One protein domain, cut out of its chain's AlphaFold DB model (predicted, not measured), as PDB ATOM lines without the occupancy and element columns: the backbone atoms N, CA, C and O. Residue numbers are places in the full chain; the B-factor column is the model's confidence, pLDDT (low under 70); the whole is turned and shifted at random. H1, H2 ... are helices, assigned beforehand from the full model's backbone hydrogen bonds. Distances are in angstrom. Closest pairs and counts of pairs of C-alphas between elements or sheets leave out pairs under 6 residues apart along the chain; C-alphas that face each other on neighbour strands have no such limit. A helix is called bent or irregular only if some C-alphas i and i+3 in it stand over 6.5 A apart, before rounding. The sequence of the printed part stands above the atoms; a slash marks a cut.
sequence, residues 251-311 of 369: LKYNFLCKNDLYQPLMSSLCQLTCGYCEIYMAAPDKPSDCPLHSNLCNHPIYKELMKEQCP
ATOM      1  N   LEU A 251     110.710  29.718   0.510       86.54
ATOM      2  CA  LEU A 251     109.513  28.870   0.615       86.54
ATOM      3  C   LEU A 251     108.358  29.533   1.394       86.54
ATOM      4  O   LEU A 251     107.201  29.367   1.018       86.54
ATOM      5  N   LYS A 252     108.658  30.327   2.434       84.49
ATOM      6  CA  LYS A 252     107.659  31.109   3.192       84.49
ATOM      7  C   LYS A 252     107.023  32.200   2.323       84.49
ATOM      8  O   LYS A 252     105.854  32.519   2.504       84.49
ATOM      9  N   TYR A 253     107.789  32.767   1.394       84.42
ATOM     10  CA  TYR A 253     107.395  33.890   0.544       84.42
ATOM     11  C   TYR A 253     107.011  33.478  -0.885       84.42
ATOM     12  O   TYR A 253     106.815  34.348  -1.726       84.42
ATOM     13  N   ASN A 254     106.844  32.181  -1.175       86.55
ATOM     14  CA  ASN A 254     106.529  31.671  -2.519       86.55
ATOM     15  C   ASN A 254     105.286  32.334  -3.159       86.55
ATOM     16  O   ASN A 254     105.239  32.523  -4.371       86.55
ATOM     17  N   PHE A 255     104.314  32.776  -2.357       89.23
ATOM     18  CA  PHE A 255     103.147  33.520  -2.845       89.23
ATOM     19  C   PHE A 255     103.510  34.855  -3.535       89.23
ATOM     20  O   PHE A 255     102.818  35.266  -4.465       89.23
ATOM     21  N   LEU A 256     104.623  35.494  -3.155       89.80
ATOM     22  CA  LEU A 256     105.129  36.715  -3.792       89.80
ATOM     23  C   LEU A 256     105.739  36.462  -5.182       89.80
ATOM     24  O   LEU A 256     105.847  37.399  -5.966       89.80
ATOM     25  N   CYS A 257     106.072  35.214  -5.539       90.30
ATOM     26  CA  CYS A 257     106.567  34.847  -6.876       90.30
ATOM     27  C   CYS A 257     105.548  35.100  -8.009       90.30
ATOM     28  O   CYS A 257     105.871  34.928  -9.181       90.30
ATOM     29  N   LYS A 258     104.293  35.429  -7.676       87.99
ATOM     30  CA  LYS A 258     103.214  35.742  -8.628       87.99
ATOM     31  C   LYS A 258     102.558  37.101  -8.359       87.99
ATOM     32  O   LYS A 258     101.450  37.337  -8.823       87.99
ATOM     33  N   ASN A 259     103.200  37.953  -7.565       88.34
ATOM     34  CA  ASN A 259     102.732  39.306  -7.301       88.34
ATOM     35  C   ASN A 259     103.573  40.285  -8.130       88.34
ATOM     36  O   ASN A 259     104.791  40.303  -7.979       88.34
ATOM     37  N   ASP A 260     102.932  41.094  -8.973       88.71
ATOM     38  CA  ASP A 260     103.624  41.926  -9.968       88.71
ATOM     39  C   ASP A 260     104.589  42.947  -9.336       88.71
ATOM     40  O   ASP A 260     105.684  43.167  -9.851       88.71
ATOM     41  N   LEU A 261     104.238  43.503  -8.168       88.57
ATOM     42  CA  LEU A 261     105.075  44.453  -7.422       88.57
ATOM     43  C   LEU A 261     106.338  43.788  -6.850       88.57
ATOM     44  O   LEU A 261     107.421  44.371  -6.872       88.57
ATOM     45  N   TYR A 262     106.214  42.559  -6.343       86.65
ATOM     46  CA  TYR A 262     107.333  41.816  -5.756       86.65
ATOM     47  C   TYR A 262     108.063  40.907  -6.751       86.65
ATOM     48  O   TYR A 262     109.109  40.353  -6.398       86.65
ATOM     49  N   GLN A 263     107.583  40.783  -7.993       83.87
ATOM     50  CA  GLN A 263     108.175  39.921  -9.015       83.87
ATOM     51  C   GLN A 263     109.688  40.166  -9.207       83.87
ATOM     52  O   GLN A 263     110.434  39.185  -9.157       83.87
ATOM     53  N   PRO A 264     110.189  41.418  -9.334       86.34
ATOM     54  CA  PRO A 264     111.620  41.672  -9.539       86.34
ATOM     55  C   PRO A 264     112.471  41.315  -8.311       86.34
ATOM     56  O   PRO A 264     113.568  40.759  -8.428       86.34
ATOM     57  N   LEU A 265     111.942  41.582  -7.110       88.62
ATOM     58  CA  LEU A 265     112.592  41.239  -5.845       88.62
ATOM     59  C   LEU A 265     112.722  39.718  -5.719       88.62
ATOM     60  O   LEU A 265     113.817  39.197  -5.492       88.62
ATOM     61  N   MET A 266     111.624  38.999  -5.949       87.45
ATOM     62  CA  MET A 266     111.568  37.543  -5.888       87.45
ATOM     63  C   MET A 266     112.401  36.877  -6.993       87.45
ATOM     64  O   MET A 266     113.034  35.857  -6.724       87.45
ATOM     65  N   SER A 267     112.518  37.477  -8.185       85.84
ATOM     66  CA  SER A 267     113.441  36.997  -9.226       85.84
ATOM     67  C   SER A 267     114.917  37.236  -8.918       85.84
ATOM     68  O   SER A 267     115.764  36.563  -9.495       85.84
ATOM     69  N   SER A 268     115.255  38.131  -7.985       85.56
ATOM     70  CA  SER A 268     116.637  38.289  -7.509       85.56
ATOM     71  C   SER A 268     116.959  37.366  -6.321       85.56
ATOM     72  O   SER A 268     118.014  36.718  -6.306       85.56
ATOM     73  N   LEU A 269     116.041  37.266  -5.350       88.18
ATOM     74  CA  LEU A 269     116.260  36.594  -4.065       88.18
ATOM     75  C   LEU A 269     115.844  35.120  -4.045       88.18
ATOM     76  O   LEU A 269     116.450  34.347  -3.310       88.18
ATOM     77  N   CYS A 270     114.838  34.729  -4.828       86.95
ATOM     78  CA  CYS A 270     114.151  33.438  -4.724       86.95
ATOM     79  C   CYS A 270     114.011  32.736  -6.081       86.95
ATOM     80  O   CYS A 270     112.957  32.199  -6.428       86.95
ATOM     81  N   GLN A 271     115.085  32.766  -6.871       86.52
ATOM     82  CA  GLN A 271     115.105  32.272  -8.249       86.52
ATOM     83  C   GLN A 271     114.656  30.805  -8.368       86.52
ATOM     84  O   GLN A 271     113.961  30.457  -9.327       86.52
ATOM     85  N   LEU A 272     115.020  29.956  -7.399       86.11
ATOM     86  CA  LEU A 272     114.735  28.524  -7.418       86.11
ATOM     87  C   LEU A 272     113.315  28.245  -6.918       86.11
ATOM     88  O   LEU A 272     112.544  27.594  -7.620       86.11
ATOM     89  N   THR A 273     112.932  28.803  -5.763       85.87
ATOM     90  CA  THR A 273     111.568  28.672  -5.216       85.87
ATOM     91  C   THR A 273     110.502  29.217  -6.173       85.87
ATOM     92  O   THR A 273     109.404  28.664  -6.239       85.87
ATOM     93  N   CYS A 274     110.794  30.293  -6.907       87.08
ATOM     94  CA  CYS A 274     109.847  30.903  -7.840       87.08
ATOM     95  C   CYS A 274     109.868  30.308  -9.255       87.08
ATOM     96  O   CYS A 274     108.996  30.640 -10.054       87.08
ATOM     97  N   GLY A 275     110.849  29.463  -9.590       85.37
ATOM     98  CA  GLY A 275     111.014  28.945 -10.952       85.37
ATOM     99  C   GLY A 275     111.500  29.981 -11.976       85.37
ATOM    100  O   GLY A 275     111.250  29.808 -13.164       85.37
ATOM    101  N   TYR A 276     112.191  31.043 -11.538       84.80
ATOM    102  CA  TYR A 276     112.920  31.955 -12.438       84.80
ATOM    103  C   TYR A 276     114.272  31.399 -12.877       84.80
ATOM    104  O   TYR A 276     114.846  31.877 -13.853       84.80
ATOM    105  N   CYS A 277     114.773  30.367 -12.196       77.86
ATOM    106  CA  CYS A 277     115.746  29.487 -12.811       77.86
ATOM    107  C   CYS A 277     115.151  28.923 -14.103       77.86
ATOM    108  O   CYS A 277     114.160  28.191 -14.056       77.86
ATOM    109  N   GLU A 278     115.815  29.164 -15.237       66.20
ATOM    110  CA  GLU A 278     115.772  28.193 -16.325       66.20
ATOM    111  C   GLU A 278     116.209  26.859 -15.722       66.20
ATOM    112  O   GLU A 278     117.384  26.655 -15.404       66.20
ATOM    113  N   ILE A 279     115.243  25.974 -15.468       52.98
ATOM    114  CA  ILE A 279     115.545  24.668 -14.903       52.98
ATOM    115  C   ILE A 279     116.246  23.893 -16.010       52.98
ATOM    116  O   ILE A 279     115.607  23.258 -16.851       52.98
ATOM    117  N   TYR A 280     117.577  23.910 -15.965       42.06
ATOM    118  CA  TYR A 280     118.423  22.874 -16.536       42.06
ATOM    119  C   TYR A 280     118.104  21.557 -15.811       42.06
ATOM    120  O   TYR A 280     118.916  21.043 -15.041       42.06
ATOM    121  N   MET A 281     116.909  21.003 -16.074       41.70
ATOM    122  CA  MET A 281     116.625  19.576 -15.979       41.70
ATOM    123  C   MET A 281     117.776  18.923 -16.715       41.70
ATOM    124  O   MET A 281     117.865  19.122 -17.927       41.70
ATOM    125  N   ALA A 282     118.693  18.309 -15.956       41.57
ATOM    126  CA  ALA A 282     120.095  18.183 -16.346       41.57
ATOM    127  C   ALA A 282     120.209  17.860 -17.836       41.57
ATOM    128  O   ALA A 282     119.836  16.759 -18.254       41.57
ATOM    129  N   ALA A 283     120.628  18.862 -18.629       42.76
ATOM    130  CA  ALA A 283     120.727  18.726 -20.081       42.76
ATOM    131  C   ALA A 283     121.485  17.423 -20.360       42.76
ATOM    132  O   ALA A 283     122.424  17.167 -19.610       42.76
ATOM    133  N   PRO A 284     121.084  16.588 -21.338       51.50
ATOM    134  CA  PRO A 284     121.315  15.133 -21.312       51.50
ATOM    135  C   PRO A 284     122.770  14.644 -21.141       51.50
ATOM    136  O   PRO A 284     122.980  13.464 -20.866       51.50
ATOM    137  N   ASP A 285     123.749  15.544 -21.249       54.52
ATOM    138  CA  ASP A 285     125.184  15.341 -21.053       54.52
ATOM    139  C   ASP A 285     125.765  15.883 -19.707       54.52
ATOM    140  O   ASP A 285     126.946  15.664 -19.433       54.52
ATOM    141  N   LYS A 286     124.996  16.573 -18.836       55.24
ATOM    142  CA  LYS A 286     125.453  17.029 -17.495       55.24
ATOM    143  C   LYS A 286     125.317  15.882 -16.472       55.24
ATOM    144  O   LYS A 286     124.234  15.309 -16.346       55.24
ATOM    145  N   PRO A 287     126.369  15.550 -15.697       65.48
ATOM    146  CA  PRO A 287     126.284  14.535 -14.647       65.48
ATOM    147  C   PRO A 287     125.231  14.867 -13.583       65.48
ATOM    148  O   PRO A 287     125.120  16.012 -13.149       65.48
ATOM    149  N   SER A 288     124.515  13.842 -13.112       71.97
ATOM    150  CA  SER A 288     123.678  13.946 -11.912       71.97
ATOM    151  C   SER A 288     124.548  14.169 -10.670       71.97
ATOM    152  O   SER A 288     125.583  13.522 -10.499       71.97
ATOM    153  N   ASP A 289     124.088  15.056  -9.795       83.45
ATOM    154  CA  ASP A 289     124.655  15.398  -8.489       83.45
ATOM    155  C   ASP A 289     124.363  14.342  -7.405       83.45
ATOM    156  O   ASP A 289     125.053  14.305  -6.388       83.45
ATOM    157  N   CYS A 290     123.399  13.439  -7.630       86.30
ATOM    158  CA  CYS A 290     123.006  12.388  -6.687       86.30
ATOM    159  C   CYS A 290     124.169  11.619  -6.018       86.30
ATOM    160  O   CYS A 290     124.024  11.276  -4.844       86.30
ATOM    161  N   PRO A 291     125.320  11.321  -6.672       87.67
ATOM    162  CA  PRO A 291     126.485  10.733  -6.000       87.67
ATOM    163  C   PRO A 291     127.004  11.553  -4.807       87.67
ATOM    164  O   PRO A 291     127.404  10.965  -3.802       87.67
ATOM    165  N   LEU A 292     126.953  12.888  -4.889       88.42
ATOM    166  CA  LEU A 292     127.330  13.814  -3.813       88.42
ATOM    167  C   LEU A 292     126.348  13.721  -2.635       88.42
ATOM    168  O   LEU A 292     126.763  13.712  -1.480       88.42
ATOM    169  N   HIS A 293     125.055  13.566  -2.936       87.14
ATOM    170  CA  HIS A 293     123.960  13.470  -1.966       87.14
ATOM    171  C   HIS A 293     123.666  12.038  -1.474       87.14
ATOM    172  O   HIS A 293     122.655  11.787  -0.815       87.14
ATOM    173  N   SER A 294     124.561  11.080  -1.742       88.55
ATOM    174  CA  SER A 294     124.403   9.662  -1.376       88.55
ATOM    175  C   SER A 294     124.295   9.399   0.139       88.55
ATOM    176  O   SER A 294     123.722   8.395   0.565       88.55
ATOM    177  N   ASN A 295     124.765  10.327   0.976       89.54
ATOM    178  CA  ASN A 295     124.541  10.326   2.425       89.54
ATOM    179  C   ASN A 295     123.060  10.537   2.812       89.54
ATOM    180  O   ASN A 295     122.619  10.040   3.850       89.54
ATOM    181  N   LEU A 296     122.277  11.244   1.988       90.38
ATOM    182  CA  LEU A 296     120.881  11.589   2.276       90.38
ATOM    183  C   LEU A 296     119.900  10.441   1.990       90.38
ATOM    184  O   LEU A 296     118.785  10.462   2.508       90.38
ATOM    185  N   CYS A 297     120.320   9.400   1.261       92.27
ATOM    186  CA  CYS A 297     119.511   8.218   0.924       92.27
ATOM    187  C   CYS A 297     118.841   7.537   2.137       92.27
ATOM    188  O   CYS A 297     117.779   6.927   2.007       92.27
ATOM    189  N   ASN A 298     119.456   7.632   3.323       89.89
ATOM    190  CA  ASN A 298     118.937   7.072   4.576       89.89
ATOM    191  C   ASN A 298     118.448   8.137   5.577       89.89
ATOM    192  O   ASN A 298     118.042   7.786   6.684       89.89
ATOM    193  N   HIS A 299     118.474   9.424   5.219       87.73
ATOM    194  CA  HIS A 299     118.070  10.507   6.114       87.73
ATOM    195  C   HIS A 299     116.536  10.558   6.252       87.73
ATOM    196  O   HIS A 299     115.850  10.610   5.230       87.73
ATOM    197  N   PRO A 300     115.962  10.586   7.473       84.57
ATOM    198  CA  PRO A 300     114.520  10.411   7.675       84.57
ATOM    199  C   PRO A 300     113.653  11.467   6.976       84.57
ATOM    200  O   PRO A 300     112.538  11.149   6.577       84.57
ATOM    201  N   ILE A 301     114.167  12.688   6.787       84.56
ATOM    202  CA  ILE A 301     113.455  13.775   6.092       84.56
ATOM    203  C   ILE A 301     113.594  13.663   4.563       84.56
ATOM    204  O   ILE A 301     112.644  13.932   3.837       84.56
ATOM    205  N   TYR A 302     114.760  13.244   4.058       81.31
ATOM    206  CA  TYR A 302     115.067  13.291   2.618       81.31
ATOM    207  C   TYR A 302     114.847  11.963   1.890       81.31
ATOM    208  O   TYR A 302     114.904  11.931   0.666       81.31
ATOM    209  N   LYS A 303     114.572  10.867   2.608       85.94
ATOM    210  CA  LYS A 303     114.445   9.523   2.030       85.94
ATOM    211  C   LYS A 303     113.424   9.429   0.893       85.94
ATOM    212  O   LYS A 303     113.691   8.743  -0.087       85.94
ATOM    213  N   GLU A 304     112.287  10.115   0.996       87.30
ATOM    214  CA  GLU A 304     111.266  10.087  -0.061       87.30
ATOM    215  C   GLU A 304     111.694  10.905  -1.291       87.30
ATOM    216  O   GLU A 304     111.639  10.389  -2.404       87.30
ATOM    217  N   LEU A 305     112.267  12.100  -1.097       86.33
ATOM    218  CA  LEU A 305     112.886  12.885  -2.177       86.33
ATOM    219  C   LEU A 305     114.023  12.106  -2.870       86.33
ATOM    220  O   LEU A 305     114.165  12.136  -4.087       86.33
ATOM    221  N   MET A 306     114.807  11.346  -2.103       85.39
ATOM    222  CA  MET A 306     115.906  10.514  -2.601       85.39
ATOM    223  C   MET A 306     115.432   9.253  -3.346       85.39
ATOM    224  O   MET A 306     116.164   8.751  -4.201       85.39
ATOM    225  N   LYS A 307     114.213   8.754  -3.084       87.75
ATOM    226  CA  LYS A 307     113.553   7.744  -3.936       87.75
ATOM    227  C   LYS A 307     113.124   8.318  -5.278       87.75
ATOM    228  O   LYS A 307     113.204   7.614  -6.276       87.75
ATOM    229  N   GLU A 308     112.651   9.558  -5.293       85.85
ATOM    230  CA  GLU A 308     112.146  10.208  -6.501       85.85
ATOM    231  C   GLU A 308     113.292  10.675  -7.411       85.85
ATOM    232  O   GLU A 308     113.367  10.274  -8.570       85.85
ATOM    233  N   GLN A 309     114.229  11.458  -6.864       86.10
ATOM    234  CA  GLN A 309     115.294  12.116  -7.626       86.10
ATOM    235  C   GLN A 309     116.543  11.236  -7.803       86.10
ATOM    236  O   GLN A 309     117.171  11.244  -8.860       86.10
ATOM    237  N   CYS A 310     116.893  10.425  -6.795       89.23
ATOM    238  CA  CYS A 310     118.142   9.649  -6.759       89.23
ATOM    239  C   CYS A 310     117.985   8.109  -6.660       89.23
ATOM    240  O   CYS A 310     118.847   7.455  -6.054       89.23
ATOM    241  N   PRO A 311     116.971   7.458  -7.281       88.78
ATOM    242  CA  PRO A 311     116.680   6.038  -7.054       88.78
ATOM    243  C   PRO A 311     117.828   5.093  -7.425       88.78
ATOM    244  O   PRO A 311     117.985   4.052  -6.787       88.78
TER     245      PRO A 311
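AT A GLANCE: This is residues 251 to 311 of the 369 residues of an uncharacterized protein of Onchocerca volvulus (UniProt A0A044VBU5). Two small, separate lobes, each a pair of short helices meeting at a corner, stand at the ends of a long link; H1 and H2 make one lobe, H3 and H4 the other. Residues 278 to 287 of that link stick out as a free arch. The printed part has 61 residues with four named helices, H1, H2, H3, H4 in chain order, and no named strand; the class is all helix, though under half of the residues, 27, are in named elements. The whole is loose, with a radius of gyration of the C-alphas of 15.1 A, and flat, spanning 41 by 31 by 15 A.

IN THESE COORDINATES: Find C-alpha 251 at (109.513, 28.870, 0.615); from there H1 runs 13.1 A to residue 258. It is irregular: C-alphas 252 and 255 are 7.9 A apart. Next come H2, residues 263 to 269, 10.0 A long, and H3, residues 294 to 298, 8.5 A long. H3 is only just irregular, with C-alphas 295 and 298 6.8 A apart. H4, residues 303 to 309, runs 10.0 A and ends at C-alpha 309, (115.294, 12.116, -7.626).

HOW THE PARTS SIT: Look at Cys 257 and Gln 263: their C-alphas, the closest of H1 and H2, are 5.7 A apart, and these helices touch only at the corner. They run opposite ways at a shallow tilt of 33 degrees, only just short of steep. H3 and H4 also touch only at the corner, the closest C-alphas being those of Cys 297 and Lys 303, 5.3 A apart. H1 and H2 are each apart from H3 and H4. In H2 and H4 every O i to N i+4 pair is within hydrogen-bond range; H1 has 0 of 4, with 2 of 5 O i to N i+3 pairs, and H3 has 0 of 1, with 0 of 2.

THE WHOLE: The C-alphas of Leu 261 and Asn 298, the two farthest apart, are 41.6 A from each other. The printed part has no cut; the link from H2 to H3, residues 270 to 293, is long, and the other two are tight. Look at residues 278 to 287 for pLDDT under 70; the mean of the printed part is 80.8.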